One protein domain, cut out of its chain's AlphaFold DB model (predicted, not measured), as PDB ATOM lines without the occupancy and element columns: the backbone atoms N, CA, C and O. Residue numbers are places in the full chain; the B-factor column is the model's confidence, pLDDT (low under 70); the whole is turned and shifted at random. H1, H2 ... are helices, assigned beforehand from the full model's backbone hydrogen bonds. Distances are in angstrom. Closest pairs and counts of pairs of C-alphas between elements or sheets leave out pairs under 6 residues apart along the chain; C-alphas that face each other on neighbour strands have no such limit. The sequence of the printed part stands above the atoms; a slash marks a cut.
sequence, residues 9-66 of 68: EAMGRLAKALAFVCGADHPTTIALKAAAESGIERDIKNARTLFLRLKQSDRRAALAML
ATOM      1  N   GLU A   9      57.191 107.782  81.289       80.81
ATOM      2  CA  GLU A   9      56.045 107.898  80.403       80.81
ATOM      3  C   GLU A   9      56.250 107.182  79.057       80.81
ATOM      4  O   GLU A   9      55.370 106.444  78.608       80.81
ATOM      5  N   ALA A  10      57.424 107.320  78.437       83.25
ATOM      6  CA  ALA A  10      57.761 106.644  77.185       83.25
ATOM      7  C   ALA A  10      57.784 105.112  77.346       83.25
ATOM      8  O   ALA A  10      57.302 104.399  76.463       83.25
ATOM      9  N   MET A  11      58.247 104.598  78.494       86.69
ATOM     10  CA  MET A  11      58.149 103.164  78.810       86.69
ATOM     11  C   MET A  11      56.696 102.694  78.922       86.69
ATOM     12  O   MET A  11      56.354 101.627  78.409       86.69
ATOM     13  N   GLY A  12      55.825 103.495  79.542       88.31
ATOM     14  CA  GLY A  12      54.401 103.181  79.666       88.31
ATOM     15  C   GLY A  12      53.686 103.143  78.313       88.31
ATOM     16  O   GLY A  12      52.920 102.215  78.039       88.31
ATOM     17  N   ARG A  13      53.983 104.104  77.429       90.88
ATOM     18  CA  ARG A  13      53.449 104.126  76.056       90.88
ATOM     19  C   ARG A  13      53.926 102.911  75.257       90.88
ATOM     20  O   ARG A  13      53.107 102.232  74.638       90.88
ATOM     21  N   LEU A  14      55.218 102.577  75.340       89.94
ATOM     22  CA  LEU A  14      55.785 101.408  74.663       89.94
ATOM     23  C   LEU A  14      55.183 100.092  75.182       89.94
ATOM     24  O   LEU A  14      54.901  99.194  74.390       89.94
ATOM     25  N   ALA A  15      54.919  99.983  76.489       93.00
ATOM     26  CA  ALA A  15      54.235  98.829  77.071       93.00
ATOM     27  C   ALA A  15      52.819  98.658  76.501       93.00
ATOM     28  O   ALA A  15      52.428  97.546  76.154       93.00
ATOM     29  N   LYS A  16      52.056  99.749  76.353       93.38
ATOM     30  CA  LYS A  16      50.705  99.708  75.771       93.38
ATOM     31  C   LYS A  16      50.726  99.273  74.302       93.38
ATOM     32  O   LYS A  16      49.916  98.435  73.914       93.38
ATOM     33  N   ALA A  17      51.666  99.791  73.513       93.19
ATOM     34  CA  ALA A  17      51.849  99.378  72.121       93.19
ATOM     35  C   ALA A  17      52.203  97.884  72.015       93.19
ATOM     36  O   ALA A  17      51.597  97.141  71.248       93.19
ATOM     37  N   LEU A  18      53.119  97.397  72.856       91.81
ATOM     38  CA  LEU A  18      53.467  95.973  72.901       91.81
ATOM     39  C   LEU A  18      52.344  95.076  73.394       91.81
ATOM     40  O   LEU A  18      52.221  93.958  72.904       91.81
ATOM     41  N   ALA A  19      51.509  95.550  74.316       94.00
ATOM     42  CA  ALA A  19      50.324  94.816  74.732       94.00
ATOM     43  C   ALA A  19      49.366  94.577  73.554       94.00
ATOM     44  O   ALA A  19      48.755  93.515  73.480       94.00
ATOM     45  N   PHE A  20      49.271  95.528  72.620       92.00
ATOM     46  CA  PHE A  20      48.471  95.380  71.405       92.00
ATOM     47  C   PHE A  20      49.107  94.416  70.391       92.00
ATOM     48  O   PHE A  20      48.406  93.599  69.804       92.00
ATOM     49  N   VAL A  21      50.432  94.477  70.206       91.38
ATOM     50  CA  VAL A  21      51.154  93.655  69.212       91.38
ATOM     51  C   VAL A  21      51.388  92.218  69.689       91.38
ATOM     52  O   VAL A  21      51.122  91.267  68.959       91.38
ATOM     53  N   CYS A  22      51.918  92.048  70.901       90.00
ATOM     54  CA  CYS A  22      52.362  90.761  71.446       90.00
ATOM     55  C   CYS A  22      51.429  90.198  72.529       90.00
ATOM     56  O   CYS A  22      51.593  89.044  72.924       90.00
ATOM     57  N   GLY A  23      50.480  90.995  73.025       91.81
ATOM     58  CA  GLY A  23      49.607  90.641  74.143       91.81
ATOM     59  C   GLY A  23      50.075  91.208  75.489       91.81
ATOM     60  O   GLY A  23      51.261  91.478  75.714       91.81
ATOM     61  N   ALA A  24      49.118  91.385  76.404       90.69
ATOM     62  CA  ALA A  24      49.352  91.939  77.740       90.69
ATOM     63  C   ALA A  24      50.220  91.029  78.629       90.69
ATOM     64  O   ALA A  24      51.041  91.527  79.396       90.69
ATOM     65  N   ASP A  25      50.088  89.710  78.475       90.69
ATOM     66  CA  ASP A  25      50.831  88.702  79.243       90.69
ATOM     67  C   ASP A  25      52.231  88.405  78.681       90.69
ATOM     68  O   ASP A  25      52.965  87.569  79.212       90.69
ATOM     69  N   HIS A  26      52.637  89.076  77.598       92.62
ATOM     70  CA  HIS A  26      53.962  88.871  77.029       92.62
ATOM     71  C   HIS A  26      55.047  89.367  78.011       92.62
ATOM     72  O   HIS A  26      54.960  90.498  78.502       92.62
ATOM     73  N   PRO A  27      56.125  88.597  78.267       91.69
ATOM     74  CA  PRO A  27      57.126  88.936  79.285       91.69
ATOM     75  C   PRO A  27      57.766  90.317  79.081       91.69
ATOM     76  O   PRO A  27      58.023  91.037  80.043       91.69
ATOM     77  N   THR A  28      57.980  90.728  77.829       92.69
ATOM     78  CA  THR A  28      58.496  92.069  77.507       92.69
ATOM     79  C   THR A  28      57.495  93.185  77.822       92.69
ATOM     80  O   THR A  28      57.906  94.243  78.294       92.69
ATOM     81  N   THR A  29      56.198  92.955  77.604       94.38
ATOM     82  CA  THR A  29      55.126  93.910  77.930       94.38
ATOM     83  C   THR A  29      55.070  94.145  79.435       94.38
ATOM     84  O   THR A  29      55.077  95.289  79.889       94.38
ATOM     85  N   ILE A  30      55.104  93.059  80.211       94.12
ATOM     86  CA  ILE A  30      55.123  93.103  81.677       94.12
ATOM     87  C   ILE A  30      56.371  93.841  82.171       94.12
ATOM     88  O   ILE A  30      56.262  94.713  83.026       94.12
ATOM     89  N   ALA A  31      57.546  93.544  81.608       91.94
ATOM     90  CA  ALA A  31      58.790  94.199  81.999       91.94
ATOM     91  C   ALA A  31      58.784  95.708  81.708       91.94
ATOM     92  O   ALA A  31      59.252  96.486  82.535       91.94
ATOM     93  N   LEU A  32      58.238  96.137  80.567       91.38
ATOM     94  CA  LEU A  32      58.109  97.559  80.234       91.38
ATOM     95  C   LEU A  32      57.105  98.273  81.130       91.38
ATOM     96  O   LEU A  32      57.380  99.383  81.578       91.38
ATOM     97  N   LYS A  33      55.977  97.627  81.440       91.94
ATOM     98  CA  LYS A  33      55.005  98.154  82.401       91.94
ATOM     99  C   LYS A  33      55.640  98.302  83.785       91.94
ATOM    100  O   LYS A  33      55.575  99.378  84.363       91.94
ATOM    101  N   ALA A  34      56.333  97.270  84.262       90.81
ATOM    102  CA  ALA A  34      57.037  97.305  85.539       90.81
ATOM    103  C   ALA A  34      58.123  98.391  85.562       90.81
ATOM    104  O   ALA A  34      58.225  99.121  86.540       90.81
ATOM    105  N   ALA A  35      58.888  98.562  84.479       90.00
ATOM    106  CA  ALA A  35      59.864  99.644  84.356       90.00
ATOM    107  C   ALA A  35      59.199 101.031  84.396       90.00
ATOM    108  O   ALA A  35      59.706 101.935  85.061       90.00
ATOM    109  N   ALA A  36      58.043 101.182  83.744       90.44
ATOM    110  CA  ALA A  36      57.234 102.394  83.793       90.44
ATOM    111  C   ALA A  36      56.604 102.628  85.175       90.44
ATOM    112  O   ALA A  36      56.417 103.766  85.569       90.44
ATOM    113  N   GLU A  37      56.273 101.598  85.949       89.19
ATOM    114  CA  GLU A  37      55.698 101.756  87.292       89.19
ATOM    115  C   GLU A  37      56.780 102.034  88.343       89.19
ATOM    116  O   GLU A  37      56.614 102.933  89.165       89.19
ATOM    117  N   SER A  38      57.893 101.307  88.270       86.19
ATOM    118  CA  SER A  38      59.016 101.319  89.209       86.19
ATOM    119  C   SER A  38      59.913 102.551  89.048       86.19
ATOM    120  O   SER A  38      60.342 103.145  90.035       86.19
ATOM    121  N   GLY A  39      60.212 102.952  87.806       78.62
ATOM    122  CA  GLY A  39      61.168 104.030  87.516       78.62
ATOM    123  C   GLY A  39      62.623 103.704  87.892       78.62
ATOM    124  O   GLY A  39      63.490 104.568  87.792       78.62
ATOM    125  N   ILE A  40      62.911 102.470  88.320       84.69
ATOM    126  CA  ILE A  40      64.255 102.030  88.701       84.69
ATOM    127  C   ILE A  40      65.080 101.739  87.443       84.69
ATOM    128  O   ILE A  40      64.674 100.976  86.565       84.69
ATOM    129  N   GLU A  41      66.301 102.272  87.396       83.12
ATOM    130  CA  GLU A  41      67.217 102.131  86.255       83.12
ATOM    131  C   GLU A  41      67.478 100.666  85.859       83.12
ATOM    132  O   GLU A  41      67.560 100.332  84.676       83.12
ATOM    133  N   ARG A  42      67.559  99.760  86.842       87.06
ATOM    134  CA  ARG A  42      67.701  98.315  86.607       87.06
ATOM    135  C   ARG A  42      66.534  97.747  85.798       87.06
ATOM    136  O   ARG A  42      66.763  96.978  84.868       87.06
ATOM    137  N   ASP A  43      65.306  98.124  86.135       87.12
ATOM    138  CA  ASP A  43      64.105  97.605  85.476       87.12
ATOM    139  C   ASP A  43      63.988  98.180  84.059       87.12
ATOM    140  O   ASP A  43      63.708  97.445  83.114       87.12
ATOM    141  N   ILE A  44      64.339  99.459  83.887       85.62
ATOM    142  CA  ILE A  44      64.460 100.133  82.585       85.62
ATOM    143  C   ILE A  44      65.471  99.409  81.684       85.62
ATOM    144  O   ILE A  44      65.165  99.086  80.532       85.62
ATOM    145  N   LYS A  45      66.670  99.106  82.201       87.88
ATOM    146  CA  LYS A  45      67.711  98.368  81.465       87.88
ATOM    147  C   LYS A  45      67.235  96.968  81.077       87.88
ATOM    148  O   LYS A  45      67.358  96.589  79.912       87.88
ATOM    149  N   ASN A  46      66.632  96.236  82.013       89.94
ATOM    150  CA  ASN A  46      66.093  94.899  81.766       89.94
ATOM    151  C   ASN A  46      65.002  94.909  80.687       89.94
ATOM    152  O   ASN A  46      65.059  94.120  79.740       89.94
ATOM    153  N   ALA A  47      64.040  95.826  80.790       89.88
ATOM    154  CA  ALA A  47      62.954  95.964  79.829       89.88
ATOM    155  C   ALA A  47      63.477  96.319  78.431       89.88
ATOM    156  O   ALA A  47      63.060  95.712  77.444       89.88
ATOM    157  N   ARG A  48      64.471  97.215  78.335       87.75
ATOM    158  CA  ARG A  48      65.141  97.545  77.069       87.75
ATOM    159  C   ARG A  48      65.843  96.332  76.456       87.75
ATOM    160  O   ARG A  48      65.723  96.103  75.253       87.75
ATOM    161  N   THR A  49      66.546  95.527  77.251       91.56
ATOM    162  CA  THR A  49      67.178  94.290  76.762       91.56
ATOM    163  C   THR A  49      66.143  93.296  76.241       91.56
ATOM    164  O   THR A  49      66.337  92.728  75.166       91.56
ATOM    165  N   LEU A  50      65.033  93.099  76.960       90.88
ATOM    166  CA  LEU A  50      63.942  92.227  76.515       90.88
ATOM    167  C   LEU A  50      63.286  92.747  75.236       90.88
ATOM    168  O   LEU A  50      63.030  91.962  74.326       90.88
ATOM    169  N   PHE A  51      63.091  94.061  75.128       89.19
ATOM    170  CA  PHE A  51      62.592  94.696  73.916       89.19
ATOM    171  C   PHE A  51      63.508  94.425  72.726       89.19
ATOM    172  O   PHE A  51      63.040  93.958  71.696       89.19
ATOM    173  N   LEU A  52      64.821  94.616  72.871       89.31
ATOM    174  CA  LEU A  52      65.788  94.372  71.796       89.31
ATOM    175  C   LEU A  52      65.886  92.899  71.362       89.31
ATOM    176  O   LEU A  52      66.299  92.640  70.231       89.31
ATOM    177  N   ARG A  53      65.502  91.954  72.229       91.25
ATOM    178  CA  ARG A  53      65.445  90.515  71.920       91.25
ATOM    179  C   ARG A  53      64.189  90.098  71.154       91.25
ATOM    180  O   ARG A  53      64.171  88.995  70.614       91.25
ATOM    181  N   LEU A  54      63.159  90.942  71.094       89.25
ATOM    182  CA  LEU A  54      61.968  90.668  70.293       89.25
ATOM    183  C   LEU A  54      62.305  90.571  68.801       89.25
ATOM    184  O   LEU A  54      63.288  91.147  68.309       89.25
ATOM    185  N   LYS A  55      61.435  89.888  68.049       91.88
ATOM    186  CA  LYS A  55      61.541  89.857  66.590       91.88
ATOM    187  C   LYS A  55      61.502  91.285  66.051       91.88
ATOM    188  O   LYS A  55      60.850  92.172  66.600       91.88
ATOM    189  N   GLN A  56      62.238  91.528  64.968       91.31
ATOM    190  CA  GLN A  56      62.313  92.863  64.372       91.31
ATOM    191  C   GLN A  56      60.925  93.394  63.979       91.31
ATOM    192  O   GLN A  56      60.662  94.576  64.187       91.31
ATOM    193  N   SER A  57      60.043  92.525  63.475       92.12
ATOM    194  CA  SER A  57      58.670  92.878  63.105       92.12
ATOM    195  C   SER A  57      57.857  93.390  64.295       92.12
ATOM    196  O   SER A  57      57.257  94.454  64.193       92.12
ATOM    197  N   ASP A  58      57.920  92.704  65.440       91.00
ATOM    198  CA  ASP A  58      57.175  93.082  66.650       91.00
ATOM    199  C   ASP A  58      57.664  94.423  67.211       91.00
ATOM    200  O   ASP A  58      56.870  95.289  67.574       91.00
ATOM    201  N   ARG A  59      58.990  94.643  67.212       90.69
ATOM    202  CA  ARG A  59      59.573  95.933  67.613       90.69
ATOM    203  C   ARG A  59      59.120  97.072  66.711       90.69
ATOM    204  O   ARG A  59      58.775  98.132  67.215       90.69
ATOM    205  N   ARG A  60      59.147  96.867  65.390       90.94
ATOM    206  CA  ARG A  60      58.723  97.886  64.420       90.94
ATOM    207  C   ARG A  60      57.243  98.209  64.561       90.94
ATOM    208  O   ARG A  60      56.905  99.381  64.558       90.94
ATOM    209  N   ALA A  61      56.395  97.196  64.732       91.88
ATOM    210  CA  ALA A  61      54.970  97.400  64.964       91.88
ATOM    211  C   ALA A  61      54.724  98.223  66.237       91.88
ATOM    212  O   ALA A  61      53.980  99.195  66.199       91.88
ATOM    213  N   ALA A  62      55.410  97.898  67.337       90.19
ATOM    214  CA  ALA A  62      55.283  98.650  68.582       90.19
ATOM    215  C   ALA A  62      55.794 100.099  68.473       90.19
ATOM    216  O   ALA A  62      55.197 100.989  69.068       90.19
ATOM    217  N   LEU A  63      56.881 100.344  67.730       88.88
ATOM    218  CA  LEU A  63      57.415 101.695  67.509       88.88
ATOM    219  C   LEU A  63      56.514 102.533  66.598       88.88
ATOM    220  O   LEU A  63      56.264 103.685  66.922       88.88
ATOM    221  N   ALA A  64      55.972 101.944  65.529       91.12
ATOM    222  CA  ALA A  64      55.063 102.636  64.614       91.12
ATOM    223  C   ALA A  64      53.794 103.140  65.325       91.12
ATOM    224  O   ALA A  64      53.282 104.197  64.990       91.12
ATOM    225  N   MET A  65      53.318 102.425  66.351       86.75
ATOM    226  CA  MET A  65      52.186 102.861  67.183       86.75
ATOM    227  C   MET A  65      52.498 104.046  68.112       86.75
ATOM    228  O   MET A  65      51.586 104.556  68.752       86.75
ATOM    229  N   LEU A  66      53.768 104.430  68.270       83.69
ATOM    230  CA  LEU A  66      54.171 105.613  69.042       83.69
ATOM    231  C   LEU A  66      54.350 106.856  68.164       83.69
ATOM    232  O   LEU A  66      54.482 107.953  68.702       83.69
TER     233      LEU A  66
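What this domain is: This is residues 9 to 66 of the 68 residues of an uncharacterized protein of Alphaproteobacteria bacterium (UniProt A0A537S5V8). Three helices, H1, H2 and H3, fold back and forth as an up-and-down bundle whose centres make a triangle, and a shorter fourth helix, H4, crosses one end of it, packing on H1 and leaving H2 apart. H2 touches both H1 and H3, while H1 and H3 come near each other without clearly touching. The printed part has 58 residues, with four named helices in the order H1, H2, H3, H4 and no named strand; the class is all helix. The whole is compact, with a radius of gyration of the C-alphas of 9.9 A and spans of 27 by 19 by 19 A.

How they stand to each other: H1, residues 9 to 22, touches H2, residues 27 to 38, at a shallow tilt of 20 degrees, opposite ways, and the two form a helical hairpin. Their closest C-alphas, those of Gly 12 and Ala 36, are 5.1 A apart. H2 forms a second helical hairpin with H3, residues 41 to 53; these two touch at a shallow tilt of 22 degrees, opposite ways, with the closest C-alphas, those of Ala 35 and Asp 43, 4.8 A apart. H1 and H3 are close but not clearly touching, their closest C-alphas being those of Met 11 and Ile 44 at 8.0 A. They run the same way at a shallow tilt of 32 degrees, only just short of steep. H4, residues 56 to 64, touches H1 at a steep tilt of 52 degrees, opposite ways, with the C-alphas of Ala 17 and Ala 62 the closest at 5.0 A. H3 and H4 are close but not clearly touching; their closest C-alphas, those of Phe 51 and Arg 59, are 7.1 A apart. H2 and H4 are apart. In H1, H2, H3 and H4 every O i to N i+4 pair is within hydrogen-bond range.

Where its parts are: H1 runs from Glu 9, with its C-alpha at (56.045, 107.898, 80.403), to Cys 22, 19.7 A from first to last C-alpha. H2 runs from Pro 27 to Ser 38 over 16.0 A, and its last C-alpha is at (59.016, 101.319, 89.209). H3 runs from Glu 41 to Arg 53 over 18.5 A. H4 runs from Gln 56 to Ala 64 over 12.2 A and ends with C-alpha 64 at (55.063, 102.636, 64.614).

The domain as a whole: The two C-alphas farthest apart, those of Ile 40 and Ser 57, are 27.8 A apart, and the first and last printed C-alphas, those of Glu 9 and Leu 66, are 11.7 A apart. The printed part has no cut. The links from H1 to H2, from H2 to H3 and from H3 to H4 are tight, with 4, 2 and 2 residues. The mean pLDDT of the printed part is 89.7, and no printed residue is under 70.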